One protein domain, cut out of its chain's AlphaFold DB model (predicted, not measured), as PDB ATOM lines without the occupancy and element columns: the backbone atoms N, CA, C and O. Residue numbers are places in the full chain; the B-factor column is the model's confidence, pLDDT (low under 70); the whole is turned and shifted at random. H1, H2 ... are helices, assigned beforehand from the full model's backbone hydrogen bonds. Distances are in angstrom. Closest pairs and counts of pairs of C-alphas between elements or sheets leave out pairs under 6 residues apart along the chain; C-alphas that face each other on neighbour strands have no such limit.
ATOM      1  N   THR A 366      24.313 -35.019 -21.424       80.50
ATOM      2  CA  THR A 366      24.229 -35.523 -20.043       80.50
ATOM      3  C   THR A 366      23.262 -36.704 -19.928       80.50
ATOM      4  O   THR A 366      23.614 -37.732 -19.353       80.50
ATOM      5  N   ASN A 367      22.084 -36.617 -20.556       82.62
ATOM      6  CA  ASN A 367      21.081 -37.690 -20.534       82.62
ATOM      7  C   ASN A 367      21.584 -38.988 -21.193       82.62
ATOM      8  O   ASN A 367      21.457 -40.069 -20.614       82.62
ATOM      9  N   TYR A 368      22.227 -38.902 -22.364       87.19
ATOM     10  CA  TYR A 368      22.878 -40.071 -22.972       87.19
ATOM     11  C   TYR A 368      24.074 -40.576 -22.146       87.19
ATOM     12  O   TYR A 368      24.343 -41.778 -22.133       87.19
ATOM     13  N   GLY A 369      24.757 -39.688 -21.417       87.69
ATOM     14  CA  GLY A 369      25.803 -40.043 -20.463       87.69
ATOM     15  C   GLY A 369      25.290 -40.913 -19.317       87.69
ATOM     16  O   GLY A 369      25.830 -41.991 -19.092       87.69
ATOM     17  N   HIS A 370      24.201 -40.528 -18.648       86.81
ATOM     18  CA  HIS A 370      23.600 -41.352 -17.590       86.81
ATOM     19  C   HIS A 370      23.065 -42.697 -18.107       86.81
ATOM     20  O   HIS A 370      23.173 -43.710 -17.415       86.81
ATOM     21  N   ILE A 371      22.566 -42.754 -19.348       89.81
ATOM     22  CA  ILE A 371      22.207 -44.024 -20.000       89.81
ATOM     23  C   ILE A 371      23.448 -44.918 -20.166       89.81
ATOM     24  O   ILE A 371      23.407 -46.094 -19.803       89.81
ATOM     25  N   LEU A 372      24.574 -44.375 -20.644       89.50
ATOM     26  CA  LEU A 372      25.840 -45.112 -20.744       89.50
ATOM     27  C   LEU A 372      26.335 -45.594 -19.369       89.50
ATOM     28  O   LEU A 372      26.756 -46.743 -19.237       89.50
ATOM     29  N   GLN A 373      26.228 -44.740 -18.350       89.75
ATOM     30  CA  GLN A 373      26.586 -45.032 -16.962       89.75
ATOM     31  C   GLN A 373      25.800 -46.237 -16.422       89.75
ATOM     32  O   GLN A 373      26.382 -47.189 -15.895       89.75
ATOM     33  N   MET A 374      24.478 -46.239 -16.630       88.06
ATOM     34  CA  MET A 374      23.589 -47.330 -16.232       88.06
ATOM     35  C   MET A 374      23.903 -48.632 -16.979       88.06
ATOM     36  O   MET A 374      23.940 -49.699 -16.371       88.06
ATOM     37  N   ILE A 375      24.191 -48.559 -18.283       89.12
ATOM     38  CA  ILE A 375      24.577 -49.720 -19.099       89.12
ATOM     39  C   ILE A 375      25.884 -50.346 -18.593       89.12
ATOM     40  O   ILE A 375      25.960 -51.567 -18.442       89.12
ATOM     41  N   LEU A 376      26.910 -49.531 -18.327       88.56
ATOM     42  CA  LEU A 376      28.204 -50.006 -17.828       88.56
ATOM     43  C   LEU A 376      28.074 -50.609 -16.422       88.56
ATOM     44  O   LEU A 376      28.637 -51.673 -16.163       88.56
ATOM     45  N   HIS A 377      27.261 -50.003 -15.552       87.00
ATOM     46  CA  HIS A 377      26.914 -50.581 -14.255       87.00
ATOM     47  C   HIS A 377      26.175 -51.925 -14.400       87.00
ATOM     48  O   HIS A 377      26.550 -52.908 -13.758       87.00
ATOM     49  N   CYS A 378      25.171 -52.021 -15.277       86.38
ATOM     50  CA  CYS A 378      24.399 -53.251 -15.488       86.38
ATOM     51  C   CYS A 378      25.239 -54.412 -16.048       86.38
ATOM     52  O   CYS A 378      24.924 -55.562 -15.757       86.38
ATOM     53  N   GLN A 379      26.310 -54.135 -16.805       84.00
ATOM     54  CA  GLN A 379      27.263 -55.159 -17.268       84.00
ATOM     55  C   GLN A 379      28.146 -55.719 -16.141       84.00
ATOM     56  O   GLN A 379      28.572 -56.868 -16.220       84.00
ATOM     57  N   CYS A 392      18.500 -49.959 -11.695       83.75
ATOM     58  CA  CYS A 392      19.402 -51.041 -12.114       83.75
ATOM     59  C   CYS A 392      18.655 -52.354 -12.402       83.75
ATOM     60  O   CYS A 392      19.009 -53.066 -13.341       83.75
ATOM     61  N   ALA A 393      17.600 -52.666 -11.640       80.38
ATOM     62  CA  ALA A 393      16.765 -53.840 -11.886       80.38
ATOM     63  C   ALA A 393      16.075 -53.749 -13.260       80.38
ATOM     64  O   ALA A 393      16.292 -54.601 -14.119       80.38
ATOM     65  N   ASP A 394      15.346 -52.662 -13.513       82.31
ATOM     66  CA  ASP A 394      14.592 -52.448 -14.756       82.31
ATOM     67  C   ASP A 394      15.525 -52.353 -15.974       82.31
ATOM     68  O   ASP A 394      15.255 -52.887 -17.052       82.31
ATOM     69  N   SER A 395      16.684 -51.712 -15.790       86.00
ATOM     70  CA  SER A 395      17.703 -51.572 -16.832       86.00
ATOM     71  C   SER A 395      18.362 -52.900 -17.211       86.00
ATOM     72  O   SER A 395      18.875 -53.009 -18.325       86.00
ATOM     73  N   LYS A 396      18.319 -53.935 -16.356       83.94
ATOM     74  CA  LYS A 396      18.806 -55.277 -16.716       83.94
ATOM     75  C   LYS A 396      17.891 -56.002 -17.685       83.94
ATOM     76  O   LYS A 396      18.403 -56.694 -18.561       83.94
ATOM     77  N   ASP A 397      16.579 -55.814 -17.594       81.94
ATOM     78  CA  ASP A 397      15.656 -56.366 -18.588       81.94
ATOM     79  C   ASP A 397      15.704 -55.584 -19.906       81.94
ATOM     80  O   ASP A 397      15.697 -56.197 -20.973       81.94
ATOM     81  N   VAL A 398      15.932 -54.264 -19.865       85.25
ATOM     82  CA  VAL A 398      16.290 -53.501 -21.078       85.25
ATOM     83  C   VAL A 398      17.610 -54.008 -21.681       85.25
ATOM     84  O   VAL A 398      17.692 -54.207 -22.889       85.25
ATOM     85  N   MET A 399      18.634 -54.283 -20.865       83.06
ATOM     86  CA  MET A 399      19.905 -54.863 -21.326       83.06
ATOM     87  C   MET A 399      19.747 -56.277 -21.897       83.06
ATOM     88  O   MET A 399      20.396 -56.598 -22.892       83.06
ATOM     89  N   ARG A 400      18.877 -57.112 -21.323       83.00
ATOM     90  CA  ARG A 400      18.511 -58.427 -21.869       83.00
ATOM     91  C   ARG A 400      17.907 -58.272 -23.265       83.00
ATOM     92  O   ARG A 400      18.340 -58.937 -24.201       83.00
ATOM     93  N   GLU A 401      16.990 -57.321 -23.417       83.19
ATOM     94  CA  GLU A 401      16.325 -57.012 -24.684       83.19
ATOM     95  C   GLU A 401      17.278 -56.396 -25.731       83.19
ATOM     96  O   GLU A 401      17.080 -56.603 -26.924       83.19
ATOM     97  N   THR A 402      18.384 -55.742 -25.338       81.38
ATOM     98  CA  THR A 402      19.422 -55.302 -26.309       81.38
ATOM     99  C   THR A 402      20.126 -56.457 -27.030       81.38
ATOM    100  O   THR A 402      20.755 -56.232 -28.061       81.38
ATOM    101  N   GLN A 403      20.035 -57.690 -26.516       77.88
ATOM    102  CA  GLN A 403      20.612 -58.880 -27.155       77.88
ATOM    103  C   GLN A 403      19.690 -59.477 -28.234       77.88
ATOM    104  O   GLN A 403      20.117 -60.352 -28.985       77.88
ATOM    105  N   ASN A 404      18.444 -59.002 -28.336       80.12
ATOM    106  CA  ASN A 404      17.484 -59.407 -29.355       80.12
ATOM    107  C   ASN A 404      17.677 -58.561 -30.637       80.12
ATOM    108  O   ASN A 404      17.323 -57.378 -30.641       80.12
ATOM    109  N   PRO A 405      18.186 -59.127 -31.751       66.81
ATOM    110  CA  PRO A 405      18.438 -58.365 -32.978       66.81
ATOM    111  C   PRO A 405      17.153 -57.854 -33.651       66.81
ATOM    112  O   PRO A 405      17.218 -56.935 -34.463       66.81
ATOM    113  N   GLY A 406      15.990 -58.421 -33.310       73.94
ATOM    114  CA  GLY A 406      14.678 -57.981 -33.786       73.94
ATOM    115  C   GLY A 406      13.968 -56.986 -32.864       73.94
ATOM    116  O   GLY A 406      12.785 -56.727 -33.079       73.94
ATOM    117  N   THR A 407      14.628 -56.460 -31.822       75.62
ATOM    118  CA  THR A 407      13.932 -55.683 -30.787       75.62
ATOM    119  C   THR A 407      13.194 -54.458 -31.339       75.62
ATOM    120  O   THR A 407      13.740 -53.629 -32.072       75.62
ATOM    121  N   THR A 408      11.928 -54.308 -30.950       74.50
ATOM    122  CA  THR A 408      11.115 -53.106 -31.191       74.50
ATOM    123  C   THR A 408      11.194 -52.110 -30.030       74.50
ATOM    124  O   THR A 408      10.774 -50.964 -30.181       74.50
ATOM    125  N   MET A 409      11.774 -52.512 -28.896       82.19
ATOM    126  CA  MET A 409      11.754 -51.776 -27.635       82.19
ATOM    127  C   MET A 409      12.652 -50.532 -27.703       82.19
ATOM    128  O   MET A 409      13.877 -50.623 -27.797       82.19
ATOM    129  N   ILE A 410      12.055 -49.339 -27.650       81.19
ATOM    130  CA  ILE A 410      12.778 -48.075 -27.886       81.19
ATOM    131  C   ILE A 410      13.864 -47.824 -26.830       81.19
ATOM    132  O   ILE A 410      14.958 -47.403 -27.194       81.19
ATOM    133  N   LYS A 411      13.640 -48.178 -25.553       81.75
ATOM    134  CA  LYS A 411      14.697 -48.110 -24.521       81.75
ATOM    135  C   LYS A 411      15.904 -48.992 -24.881       81.75
ATOM    136  O   LYS A 411      17.037 -48.538 -24.747       81.75
ATOM    137  N   ALA A 412      15.677 -50.198 -25.411       84.62
ATOM    138  CA  ALA A 412      16.748 -51.093 -25.859       84.62
ATOM    139  C   ALA A 412      17.472 -50.546 -27.105       84.62
ATOM    140  O   ALA A 412      18.699 -50.588 -27.165       84.62
ATOM    141  N   LYS A 413      16.748 -49.941 -28.060       84.56
ATOM    142  CA  LYS A 413      17.360 -49.246 -29.209       84.56
ATOM    143  C   LYS A 413      18.234 -48.066 -28.778       84.56
ATOM    144  O   LYS A 413      19.351 -47.939 -29.273       84.56
ATOM    145  N   THR A 414      17.791 -47.256 -27.815       86.69
ATOM    146  CA  THR A 414      18.611 -46.176 -27.244       86.69
ATOM    147  C   THR A 414      19.841 -46.729 -26.521       86.69
ATOM    148  O   THR A 414      20.935 -46.197 -26.692       86.69
ATOM    149  N   PHE A 415      19.712 -47.828 -25.769       90.06
ATOM    150  CA  PHE A 415      20.856 -48.482 -25.123       90.06
ATOM    151  C   PHE A 415      21.873 -49.002 -26.157       90.06
ATOM    152  O   PHE A 415      23.075 -48.773 -26.008       90.06
ATOM    153  N   LEU A 416      21.403 -49.625 -27.244       87.94
ATOM    154  CA  LEU A 416      22.227 -50.051 -28.382       87.94
ATOM    155  C   LEU A 416      22.919 -48.868 -29.073       87.94
ATOM    156  O   LEU A 416      24.110 -48.953 -29.364       87.94
ATOM    157  N   GLN A 417      22.214 -47.755 -29.293       88.19
ATOM    158  CA  GLN A 417      22.759 -46.541 -29.907       88.19
ATOM    159  C   GLN A 417      23.849 -45.899 -29.035       88.19
ATOM    160  O   GLN A 417      24.929 -45.578 -29.532       88.19
ATOM    161  N   VAL A 418      23.601 -45.753 -27.731       89.50
ATOM    162  CA  VAL A 418      24.547 -45.166 -26.768       89.50
ATOM    163  C   VAL A 418      25.776 -46.060 -26.575       89.50
ATOM    164  O   VAL A 418      26.905 -45.570 -26.579       89.50
ATOM    165  N   MET A 419      25.593 -47.381 -26.484       87.75
ATOM    166  CA  MET A 419      26.704 -48.336 -26.419       87.75
ATOM    167  C   MET A 419      27.469 -48.431 -27.751       87.75
ATOM    168  O   MET A 419      28.692 -48.567 -27.748       87.75
ATOM    169  N   GLY A 420      26.784 -48.305 -28.889       87.75
ATOM    170  CA  GLY A 420      27.397 -48.189 -30.213       87.75
ATOM    171  C   GLY A 420      28.291 -46.953 -30.310       87.75
ATOM    172  O   GLY A 420      29.476 -47.081 -30.618       87.75
ATOM    173  N   HIS A 421      27.767 -45.785 -29.928       88.44
ATOM    174  CA  HIS A 421      28.540 -44.549 -29.826       88.44
ATOM    175  C   HIS A 421      29.746 -44.712 -28.889       88.44
ATOM    176  O   HIS A 421      30.861 -44.380 -29.278       88.44
ATOM    177  N   PHE A 422      29.571 -45.281 -27.691       88.38
ATOM    178  CA  PHE A 422      30.690 -45.513 -26.773       88.38
ATOM    179  C   PHE A 422      31.770 -46.417 -27.380       88.38
ATOM    180  O   PHE A 422      32.955 -46.130 -27.221       88.38
ATOM    181  N   LYS A 423      31.394 -47.489 -28.088       88.06
ATOM    182  CA  LYS A 423      32.341 -48.394 -28.764       88.06
ATOM    183  C   LYS A 423      33.066 -47.737 -29.943       88.06
ATOM    184  O   LYS A 423      34.212 -48.089 -30.197       88.06
ATOM    185  N   GLN A 424      32.425 -46.796 -30.635       86.88
ATOM    186  CA  GLN A 424      32.962 -46.118 -31.825       86.88
ATOM    187  C   GLN A 424      33.679 -44.789 -31.510       86.88
ATOM    188  O   GLN A 424      34.448 -44.293 -32.332       86.88
ATOM    189  N   CYS A 425      33.460 -44.198 -30.332       89.50
ATOM    190  CA  CYS A 425      34.080 -42.936 -29.936       89.50
ATOM    191  C   CYS A 425      35.559 -43.124 -29.554       89.50
ATOM    192  O   CYS A 425      35.871 -43.719 -28.519       89.50
ATOM    193  N   ALA A 426      36.461 -42.559 -30.362       85.38
ATOM    194  CA  ALA A 426      37.900 -42.547 -30.091       85.38
ATOM    195  C   ALA A 426      38.260 -41.700 -28.850       85.38
ATOM    196  O   ALA A 426      38.955 -42.168 -27.951       85.38
ATOM    197  N   ASN A 427      37.730 -40.475 -28.753       84.88
ATOM    198  CA  ASN A 427      38.098 -39.505 -27.713       84.88
ATOM    199  C   ASN A 427      37.107 -39.500 -26.536       84.88
ATOM    200  O   ASN A 427      36.464 -38.488 -26.244       84.88
ATOM    201  N   LYS A 428      36.997 -40.638 -25.837       84.06
ATOM    202  CA  LYS A 428      36.059 -40.851 -24.711       84.06
ATOM    203  C   LYS A 428      36.135 -39.782 -23.610       84.06
ATOM    204  O   LYS A 428      35.106 -39.445 -23.040       84.06
ATOM    205  N   ALA A 429      37.325 -39.245 -23.332       76.81
ATOM    206  CA  ALA A 429      37.540 -38.223 -22.302       76.81
ATOM    207  C   ALA A 429      37.074 -36.808 -22.708       76.81
ATOM    208  O   ALA A 429      36.899 -35.959 -21.843       76.81
ATOM    209  N   ILE A 430      36.892 -36.547 -24.008       79.25
ATOM    210  CA  ILE A 430      36.482 -35.235 -24.545       79.25
ATOM    211  C   ILE A 430      35.006 -35.260 -24.970       79.25
ATOM    212  O   ILE A 430      34.311 -34.251 -24.887       79.25
ATOM    213  N   CYS A 431      34.492 -36.414 -25.406       85.50
ATOM    214  CA  CYS A 431      33.073 -36.565 -25.711       85.50
ATOM    215  C   CYS A 431      32.219 -36.425 -24.430       85.50
ATOM    216  O   CYS A 431      32.386 -37.241 -23.521       85.50
ATOM    217  N   PRO A 432      31.257 -35.483 -24.353       81.69
ATOM    218  CA  PRO A 432      30.478 -35.243 -23.136       81.69
ATOM    219  C   PRO A 432      29.629 -36.457 -22.724       81.69
ATOM    220  O   PRO A 432      29.544 -36.771 -21.540       81.69
ATOM    221  N   VAL A 433      29.090 -37.212 -23.693       85.19
ATOM    222  CA  VAL A 433      28.347 -38.463 -23.440       85.19
ATOM    223  C   VAL A 433      29.245 -39.511 -22.775       85.19
ATOM    224  O   VAL A 433      28.860 -40.135 -21.789       85.19
ATOM    225  N   CYS A 434      30.463 -39.698 -23.288       88.75
ATOM    226  CA  CYS A 434      31.402 -40.682 -22.747       88.75
ATOM    227  C   CYS A 434      32.006 -40.231 -21.406       88.75
ATOM    228  O   CYS A 434      32.136 -41.048 -20.499       88.75
ATOM    229  N   SER A 435      32.317 -38.941 -21.259       86.81
ATOM    230  CA  SER A 435      32.897 -38.359 -20.045       86.81
ATOM    231  C   SER A 435      31.938 -38.402 -18.852       86.81
ATOM    232  O   SER A 435      32.378 -38.666 -17.734       86.81
ATOM    233  N   VAL A 436      30.634 -38.183 -19.071       85.31
ATOM    234  CA  VAL A 436      29.595 -38.392 -18.043       85.31
ATOM    235  C   VAL A 436      29.375 -39.888 -17.804       85.31
ATOM    236  O   VAL A 436      29.364 -40.334 -16.660       85.31
ATOM    237  N   GLY A 437      29.262 -40.689 -18.867       82.56
ATOM    238  CA  GLY A 437      28.966 -42.120 -18.751       82.56
ATOM    239  C   GLY A 437      30.059 -42.984 -18.116       82.56
ATOM    240  O   GLY A 437      29.762 -44.092 -17.684       82.56
ATOM    241  N   MET A 438      31.300 -42.496 -18.034       81.50
ATOM    242  CA  MET A 438      32.395 -43.166 -17.320       81.50
ATOM    243  C   MET A 438      32.586 -42.694 -15.865       81.50
ATOM    244  O   MET A 438      33.479 -43.202 -15.188       81.50
ATOM    245  N   GLN A 439      31.758 -41.773 -15.355       78.88
ATOM    246  CA  GLN A 439      31.759 -41.428 -13.928       78.88
ATOM    247  C   GLN A 439      31.197 -42.578 -13.073       78.88
ATOM    248  O   GLN A 439      30.269 -43.269 -13.513       78.88
TER     249      GLN A 439
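AT A GLANCE: This is residues 366 to 379 and 392 to 439 of the 804 residues of the protein "TAZ-type domain-containing protein" of Aphanomyces astaci (UniProt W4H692). Helix H1 sits in the middle of a small arch of three further helices: H2 stands at one side of it, the long H3 crosses over it as the beam, and H4 packs beside it on the other side. H1, H2 and H3 run in three directions about perpendicular to one another, while H4 runs the same way as H1 and turns back to it at the far end of the arch. The printed part has 62 residues with four named helices, in the order H1, H2, H3, H4 along the chain, and no named strand; the class is all helix. The whole is compact, with a radius of gyration of the C-alphas of 11.3 A, and its C-alphas span 32 by 22 by 17 A along the three main axes.

HOW THE PARTS SIT: Begin at the first printed residue, where you meet H1, residues 366 to 379, the hub, which touches three other helices. Next look at H2, residues 392 to 401: H1 touches it with residues 374 to 378 alone, and the closest C-alphas, those of Cys 378 and Lys 396, are 6.1 A apart. The lines of H1 and H2 are about perpendicular, at 83 degrees. Go on to H3, residues 410 to 424, which touches H2 with residues 411 to 415 alone. Their closest C-alphas are those of Val 398 and Ala 412, 5.4 A apart, and their lines are about perpendicular, at 84 degrees. H3 also touches H1, with the C-alphas of Leu 372 and Val 418 closest at 6.2 A, and the two are about perpendicular at 89 degrees. Last comes H4, residues 432 to 437, which touches H1 with 22 pairs of C-alphas within 8 A; the closest are those of Gly 369 and Gly 437, 4.2 A apart. H1 and H4 run the same way at a shallow tilt of 33 degrees, only just short of steep. H3 and H4 are close but not clearly touching: the C-alphas of Phe 422 and Cys 434, their closest, are 6.3 A apart. H2 and H4 are apart. The helix packing is mostly crossed: of the four pairs that touch, one is at a shallow tilt. In the backbone of H1, H3 and H4, each O of residue i is within hydrogen-bond range of the N of residue i+4; in H2 this holds for 5 of 6 pairs.

IN THESE COORDINATES: Find C-alpha 366 at (24.229, -35.523, -20.043); from there H1 runs 20.1 A to C-alpha 379, with y falling to -55.159. The ATOM lines then jump to residue 392, where H2 begins at (19.402, -51.041, -12.114) and runs 14.3 A to C-alpha 401. H3, the longest helix with 15 residues, begins at C-alpha 410 at (12.778, -48.075, -27.886); read down the x column and you will see it reach 32.962 at C-alpha 424, 20.7 A away. The six residues of H4 end with C-alpha 437 at (28.966, -42.120, -18.751).

THE WHOLE: The two C-alphas farthest apart are those of Gly 406 and Ile 430, 32.8 A, while those of Thr 366 and Gln 439, the first and last printed, are 11.4 A apart. Residues 380 to 391 are cut out between H1 and H2, and C-alphas 379 and 392 are 10.3 A apart across this cut. The links from H2 to H3, of 8 residues, and from H3 to H4, of 7 residues, are both short. In the B-factor column the mean pLDDT of the printed part is 84.2; look at residue 405 for the one value under 70.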